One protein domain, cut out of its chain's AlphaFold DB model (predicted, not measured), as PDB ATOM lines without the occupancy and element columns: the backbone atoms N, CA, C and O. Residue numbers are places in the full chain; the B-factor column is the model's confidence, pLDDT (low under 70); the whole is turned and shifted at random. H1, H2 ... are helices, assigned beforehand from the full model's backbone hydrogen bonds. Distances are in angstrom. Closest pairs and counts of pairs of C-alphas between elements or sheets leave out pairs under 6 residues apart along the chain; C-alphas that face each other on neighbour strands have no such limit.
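This is residues 213 to 267 of the 1018 residues of an uncharacterized protein of Periconia macrospinosa (UniProt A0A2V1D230). A small head made by a helical hairpin, H1 and H2, has a long helical arm: residues 250 to 267, of which 250 to 266 belong to the helix H3, stick out from it. The 55 printed residues hold three named helices, in the order H1, H2, H3, and no named strand: all helix. The whole is a rod of 52 by 16 by 13 A, only just extended, close to loose, with a radius of gyration of the C-alphas of 15.4 A.

Find C-alpha 247 at (202.057, 113.522, 132.524); from there H3 runs 28.0 A to C-alpha 266 at (195.590, 95.225, 112.376). H2 is residues 234 to 243, 14.2 A. H1, residues 218 to 228, begins at (205.976, 110.983, 140.671) and is 15.3 A long.

H3 touches no helix. Look at Tyr 219 and Tyr 247: their C-alphas, the closest of H1 and H3, are 7.9 A apart, close but not clearly touching. H2 and H3 are apart. H1 and H2 touch, closest at the C-alphas of Leu 223 and Leu 237, 6.7 A; this hairpin runs opposite ways at a shallow tilt of 29 degrees. In H1, H2 and H3 every O i to N i+4 pair is within hydrogen-bond range.

The C-alphas of Gly 230 and Gly 267, the two farthest apart, are 52.0 A apart. The printed part has no cut, and both links are tight. Check the pLDDT at residues 230, 264 to 265 and 267: it is under 70.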
ATOM      1  N   ASP A 213     196.418 104.718 140.709       81.88
ATOM      2  CA  ASP A 213     196.479 105.594 141.873       81.88
ATOM      3  C   ASP A 213     197.324 106.836 141.575       81.88
ATOM      4  O   ASP A 213     198.551 106.803 141.475       81.88
ATOM      5  N   ILE A 214     196.639 107.971 141.460       81.06
ATOM      6  CA  ILE A 214     197.262 109.252 141.147       81.06
ATOM      7  C   ILE A 214     198.097 109.810 142.303       81.06
ATOM      8  O   ILE A 214     198.942 110.672 142.070       81.06
ATOM      9  N   LEU A 215     197.878 109.352 143.541       78.69
ATOM     10  CA  LEU A 215     198.655 109.797 144.701       78.69
ATOM     11  C   LEU A 215     200.088 109.255 144.666       78.69
ATOM     12  O   LEU A 215     200.993 109.900 145.191       78.69
ATOM     13  N   GLN A 216     200.296 108.123 143.989       80.69
ATOM     14  CA  GLN A 216     201.603 107.503 143.762       80.69
ATOM     15  C   GLN A 216     202.310 108.028 142.499       80.69
ATOM     16  O   GLN A 216     203.407 107.581 142.164       80.69
ATOM     17  N   ASP A 217     201.713 108.982 141.774       84.00
ATOM     18  CA  ASP A 217     202.348 109.582 140.600       84.00
ATOM     19  C   ASP A 217     203.597 110.390 141.022       84.00
ATOM     20  O   ASP A 217     203.506 111.205 141.946       84.00
ATOM     21  N   PRO A 218     204.753 110.245 140.343       83.75
ATOM     22  CA  PRO A 218     205.976 110.983 140.671       83.75
ATOM     23  C   PRO A 218     205.793 112.505 140.757       83.75
ATOM     24  O   PRO A 218     206.453 113.167 141.560       83.75
ATOM     25  N   TYR A 219     204.893 113.079 139.950       82.19
ATOM     26  CA  TYR A 219     204.559 114.500 140.000       82.19
ATOM     27  C   TYR A 219     203.777 114.851 141.272       82.19
ATOM     28  O   TYR A 219     204.095 115.842 141.927       82.19
ATOM     29  N   CYS A 220     202.814 114.015 141.669       81.62
ATOM     30  CA  CYS A 220     202.064 114.171 142.916       81.62
ATOM     31  C   CYS A 220     202.956 113.983 144.147       81.62
ATOM     32  O   CYS A 220     202.915 114.817 145.047       81.62
ATOM     33  N   ILE A 221     203.821 112.964 144.162       83.50
ATOM     34  CA  ILE A 221     204.790 112.724 145.242       83.50
ATOM     35  C   ILE A 221     205.731 113.924 145.395       83.50
ATOM     36  O   ILE A 221     205.976 114.378 146.513       83.50
ATOM     37  N   ASN A 222     206.229 114.486 144.289       82.38
ATOM     38  CA  ASN A 222     207.087 115.669 144.329       82.38
ATOM     39  C   ASN A 222     206.327 116.895 144.866       82.38
ATOM     40  O   ASN A 222     206.844 117.597 145.728       82.38
ATOM     41  N   LEU A 223     205.078 117.118 144.446       81.38
ATOM     42  CA  LEU A 223     204.238 118.196 144.986       81.38
ATOM     43  C   LEU A 223     203.945 118.020 146.488       81.38
ATOM     44  O   LEU A 223     204.016 118.991 147.240       81.38
ATOM     45  N   ILE A 224     203.681 116.792 146.943       80.50
ATOM     46  CA  ILE A 224     203.487 116.457 148.363       80.50
ATOM     47  C   ILE A 224     204.784 116.686 149.153       80.50
ATOM     48  O   ILE A 224     204.746 117.221 150.260       80.50
ATOM     49  N   ARG A 225     205.947 116.339 148.593       80.81
ATOM     50  CA  ARG A 225     207.252 116.595 149.222       80.81
ATOM     51  C   ARG A 225     207.529 118.092 149.350       80.81
ATOM     52  O   ARG A 225     207.894 118.557 150.422       80.81
ATOM     53  N   GLN A 226     207.277 118.857 148.288       80.94
ATOM     54  CA  GLN A 226     207.430 120.315 148.283       80.94
ATOM     55  C   GLN A 226     206.486 121.005 149.277       80.94
ATOM     56  O   GLN A 226     206.855 122.021 149.862       80.94
ATOM     57  N   HIS A 227     205.300 120.433 149.505       78.50
ATOM     58  CA  HIS A 227     204.369 120.904 150.524       78.50
ATOM     59  C   HIS A 227     204.903 120.689 151.950       78.50
ATOM     60  O   HIS A 227     204.845 121.612 152.761       78.50
ATOM     61  N   HIS A 228     205.483 119.517 152.241       76.56
ATOM     62  CA  HIS A 228     206.145 119.248 153.527       76.56
ATOM     63  C   HIS A 228     207.402 120.110 153.746       76.56
ATOM     64  O   HIS A 228     207.730 120.435 154.881       76.56
ATOM     65  N   GLU A 229     208.071 120.537 152.670       81.75
ATOM     66  CA  GLU A 229     209.199 121.485 152.688       81.75
ATOM     67  C   GLU A 229     208.759 122.966 152.856       81.75
ATOM     68  O   GLU A 229     209.586 123.870 152.753       81.75
ATOM     69  N   GLY A 230     207.470 123.245 153.104       67.38
ATOM     70  CA  GLY A 230     206.954 124.583 153.426       67.38
ATOM     71  C   GLY A 230     206.596 125.470 152.226       67.38
ATOM     72  O   GLY A 230     206.314 126.653 152.411       67.38
ATOM     73  N   ARG A 231     206.581 124.932 150.997       73.44
ATOM     74  CA  ARG A 231     206.178 125.678 149.789       73.44
ATOM     75  C   ARG A 231     204.658 125.661 149.596       73.44
ATOM     76  O   ARG A 231     203.999 124.650 149.855       73.44
ATOM     77  N   ASP A 232     204.091 126.767 149.104       73.56
ATOM     78  CA  ASP A 232     202.654 126.847 148.810       73.56
ATOM     79  C   ASP A 232     202.321 126.171 147.471       73.56
ATOM     80  O   ASP A 232     202.446 126.745 146.393       73.56
ATOM     81  N   VAL A 233     201.945 124.895 147.553       80.19
ATOM     82  CA  VAL A 233     201.584 124.038 146.409       80.19
ATOM     83  C   VAL A 233     200.133 123.547 146.482       80.19
ATOM     84  O   VAL A 233     199.728 122.668 145.718       80.19
ATOM     85  N   ARG A 234     199.320 124.123 147.381       74.94
ATOM     86  CA  ARG A 234     197.954 123.654 147.679       74.94
ATOM     87  C   ARG A 234     197.034 123.721 146.461       74.94
ATOM     88  O   ARG A 234     196.285 122.781 146.208       74.94
ATOM     89  N   GLU A 235     197.119 124.795 145.679       76.31
ATOM     90  CA  GLU A 235     196.278 124.995 144.493       76.31
ATOM     91  C   GLU A 235     196.658 124.048 143.341       76.31
ATOM     92  O   GLU A 235     195.788 123.460 142.693       76.31
ATOM     93  N   ALA A 236     197.959 123.815 143.135       74.88
ATOM     94  CA  ALA A 236     198.460 122.859 142.150       74.88
ATOM     95  C   ALA A 236     198.076 121.414 142.518       74.88
ATOM     96  O   ALA A 236     197.594 120.674 141.658       74.88
ATOM     97  N   LEU A 237     198.204 121.035 143.795       77.25
ATOM     98  CA  LEU A 237     197.785 119.725 144.298       77.25
ATOM     99  C   LEU A 237     196.264 119.536 144.157       77.25
ATOM    100  O   LEU A 237     195.812 118.520 143.629       77.25
ATOM    101  N   ALA A 238     195.464 120.543 144.529       77.31
ATOM    102  CA  ALA A 238     194.008 120.516 144.379       77.31
ATOM    103  C   ALA A 238     193.568 120.402 142.907       77.31
ATOM    104  O   ALA A 238     192.613 119.687 142.593       77.31
ATOM    105  N   LYS A 239     194.276 121.063 141.981       81.31
ATOM    106  CA  LYS A 239     194.025 120.975 140.535       81.31
ATOM    107  C   LYS A 239     194.323 119.581 139.981       81.31
ATOM    108  O   LYS A 239     193.545 119.078 139.166       81.31
ATOM    109  N   VAL A 240     195.413 118.947 140.413       81.88
ATOM    110  CA  VAL A 240     195.762 117.583 139.982       81.88
ATOM    111  C   VAL A 240     194.770 116.564 140.546       81.88
ATOM    112  O   VAL A 240     194.251 115.753 139.781       81.88
ATOM    113  N   LEU A 241     194.403 116.673 141.828       78.00
ATOM    114  CA  LEU A 241     193.404 115.804 142.461       78.00
ATOM    115  C   LEU A 241     192.015 115.930 141.811       78.00
ATOM    116  O   LEU A 241     191.333 114.924 141.633       78.00
ATOM    117  N   ARG A 242     191.611 117.138 141.387       80.12
ATOM    118  CA  ARG A 242     190.319 117.373 140.713       80.12
ATOM    119  C   ARG A 242     190.304 116.913 139.257       80.12
ATOM    120  O   ARG A 242     189.325 116.335 138.804       80.12
ATOM    121  N   SER A 243     191.359 117.214 138.500       80.25
ATOM    122  CA  SER A 243     191.409 116.905 137.062       80.25
ATOM    123  C   SER A 243     191.825 115.462 136.765       80.25
ATOM    124  O   SER A 243     191.555 114.969 135.673       80.25
ATOM    125  N   ARG A 244     192.503 114.804 137.712       77.94
ATOM    126  CA  ARG A 244     193.219 113.532 137.547       77.94
ATOM    127  C   ARG A 244     194.164 113.485 136.333       77.94
ATOM    128  O   ARG A 244     194.393 112.428 135.736       77.94
ATOM    129  N   LYS A 245     194.710 114.641 135.940       79.00
ATOM    130  CA  LYS A 245     195.607 114.793 134.785       79.00
ATOM    131  C   LYS A 245     197.042 115.019 135.248       79.00
ATOM    132  O   LYS A 245     197.365 116.081 135.774       79.00
ATOM    133  N   THR A 246     197.897 114.040 134.994       82.50
ATOM    134  CA  THR A 246     199.352 114.118 135.146       82.50
ATOM    135  C   THR A 246     200.008 113.744 133.823       82.50
ATOM    136  O   THR A 246     199.351 113.253 132.904       82.50
ATOM    137  N   TYR A 247     201.316 113.975 133.701       80.31
ATOM    138  CA  TYR A 247     202.057 113.522 132.524       80.31
ATOM    139  C   TYR A 247     201.917 112.003 132.333       80.31
ATOM    140  O   TYR A 247     201.616 111.561 131.229       80.31
ATOM    141  N   CYS A 248     202.048 111.215 133.405       80.00
ATOM    142  CA  CYS A 248     201.928 109.760 133.346       80.00
ATOM    143  C   CYS A 248     200.505 109.314 132.985       80.00
ATOM    144  O   CYS A 248     200.347 108.460 132.112       80.00
ATOM    145  N   SER A 249     199.463 109.923 133.571       81.00
ATOM    146  CA  SER A 249     198.078 109.532 133.276       81.00
ATOM    147  C   SER A 249     197.654 109.880 131.846       81.00
ATOM    148  O   SER A 249     196.969 109.094 131.192       81.00
ATOM    149  N   GLU A 250     198.105 111.014 131.304       81.69
ATOM    150  CA  GLU A 250     197.845 111.389 129.909       81.69
ATOM    151  C   GLU A 250     198.641 110.525 128.917       81.69
ATOM    152  O   GLU A 250     198.116 110.158 127.863       81.69
ATOM    153  N   GLN A 251     199.872 110.126 129.255       80.44
ATOM    154  CA  GLN A 251     200.645 109.182 128.438       80.44
ATOM    155  C   GLN A 251     200.013 107.783 128.434       80.44
ATOM    156  O   GLN A 251     199.902 107.187 127.365       80.44
ATOM    157  N   LEU A 252     199.514 107.292 129.575       80.38
ATOM    158  CA  LEU A 252     198.782 106.019 129.660       80.38
ATOM    159  C   LEU A 252     197.478 106.046 128.848       80.38
ATOM    160  O   LEU A 252     197.210 105.111 128.095       80.38
ATOM    161  N   LYS A 253     196.701 107.138 128.910       81.31
ATOM    162  CA  LYS A 253     195.512 107.335 128.051       81.31
ATOM    163  C   LYS A 253     195.865 107.336 126.575       81.31
ATOM    164  O   LYS A 253     195.198 106.682 125.776       81.31
ATOM    165  N   THR A 254     196.931 108.045 126.215       79.62
ATOM    166  CA  THR A 254     197.412 108.098 124.833       79.62
ATOM    167  C   THR A 254     197.842 106.708 124.361       79.62
ATOM    168  O   THR A 254     197.469 106.300 123.262       79.62
ATOM    169  N   LEU A 255     198.558 105.950 125.195       79.06
ATOM    170  CA  LEU A 255     198.968 104.577 124.910       79.06
ATOM    171  C   LEU A 255     197.758 103.654 124.710       79.06
ATOM    172  O   LEU A 255     197.705 102.955 123.704       79.06
ATOM    173  N   CYS A 256     196.757 103.720 125.595       78.94
ATOM    174  CA  CYS A 256     195.514 102.953 125.478       78.94
ATOM    175  C   CYS A 256     194.759 103.275 124.185       78.94
ATOM    176  O   CYS A 256     194.418 102.374 123.425       78.94
ATOM    177  N   SER A 257     194.557 104.563 123.881       78.06
ATOM    178  CA  SER A 257     193.858 104.987 122.660       78.06
ATOM    179  C   SER A 257     194.562 104.526 121.380       78.06
ATOM    180  O   SER A 257     193.906 104.098 120.434       78.06
ATOM    181  N   LYS A 258     195.900 104.554 121.359       73.75
ATOM    182  CA  LYS A 258     196.691 104.063 120.227       73.75
ATOM    183  C   LYS A 258     196.660 102.545 120.122       73.75
ATOM    184  O   LYS A 258     196.551 102.040 119.014       73.75
ATOM    185  N   ALA A 259     196.734 101.831 121.244       74.81
ATOM    186  CA  ALA A 259     196.643 100.375 121.268       74.81
ATOM    187  C   ALA A 259     195.275  99.886 120.760       74.81
ATOM    188  O   ALA A 259     195.232  98.932 119.990       74.81
ATOM    189  N   LYS A 260     194.186 100.589 121.105       74.50
ATOM    190  CA  LYS A 260     192.839 100.359 120.553       74.50
ATOM    191  C   LYS A 260     192.793 100.540 119.039       74.50
ATOM    192  O   LYS A 260     192.452  99.603 118.333       74.50
ATOM    193  N   ALA A 261     193.225 101.702 118.546       72.56
ATOM    194  CA  ALA A 261     193.253 101.982 117.110       72.56
ATOM    195  C   ALA A 261     194.130 100.980 116.332       72.56
ATOM    196  O   ALA A 261     193.831 100.621 115.200       72.56
ATOM    197  N   MET A 262     195.220 100.510 116.945       71.12
ATOM    198  CA  MET A 262     196.102  99.507 116.351       71.12
ATOM    199  C   MET A 262     195.444  98.121 116.295       71.12
ATOM    200  O   MET A 262     195.607  97.425 115.299       71.12
ATOM    201  N   ALA A 263     194.680  97.742 117.324       70.25
ATOM    202  CA  ALA A 263     193.907  96.502 117.340       70.25
ATOM    203  C   ALA A 263     192.738  96.524 116.336       70.25
ATOM    204  O   ALA A 263     192.461  95.507 115.711       70.25
ATOM    205  N   GLU A 264     192.091  97.676 116.138       69.81
ATOM    206  CA  GLU A 264     191.032  97.855 115.130       69.81
ATOM    207  C   GLU A 264     191.565  97.716 113.691       69.81
ATOM    208  O   GLU A 264     190.954  97.046 112.863       69.81
ATOM    209  N   GLU A 265     192.724  98.311 113.387       68.38
ATOM    210  CA  GLU A 265     193.288  98.313 112.026       68.38
ATOM    211  C   GLU A 265     194.041  97.021 111.667       68.38
ATOM    212  O   GLU A 265     194.008  96.596 110.511       68.38
ATOM    213  N   LEU A 266     194.727  96.389 112.629       70.12
ATOM    214  CA  LEU A 266     195.590  95.225 112.376       70.12
ATOM    215  C   LEU A 266     195.007  93.892 112.878       70.12
ATOM    216  O   LEU A 266     195.362  92.847 112.335       70.12
ATOM    217  N   GLY A 267     194.103  93.909 113.864       68.56
ATOM    218  CA  GLY A 267     193.603  92.710 114.550       68.56
ATOM    219  C   GLY A 267     194.399  92.345 115.814       68.56
ATOM    220  O   GLY A 267     194.997  93.205 116.470       68.56
TER     221      GLY A 267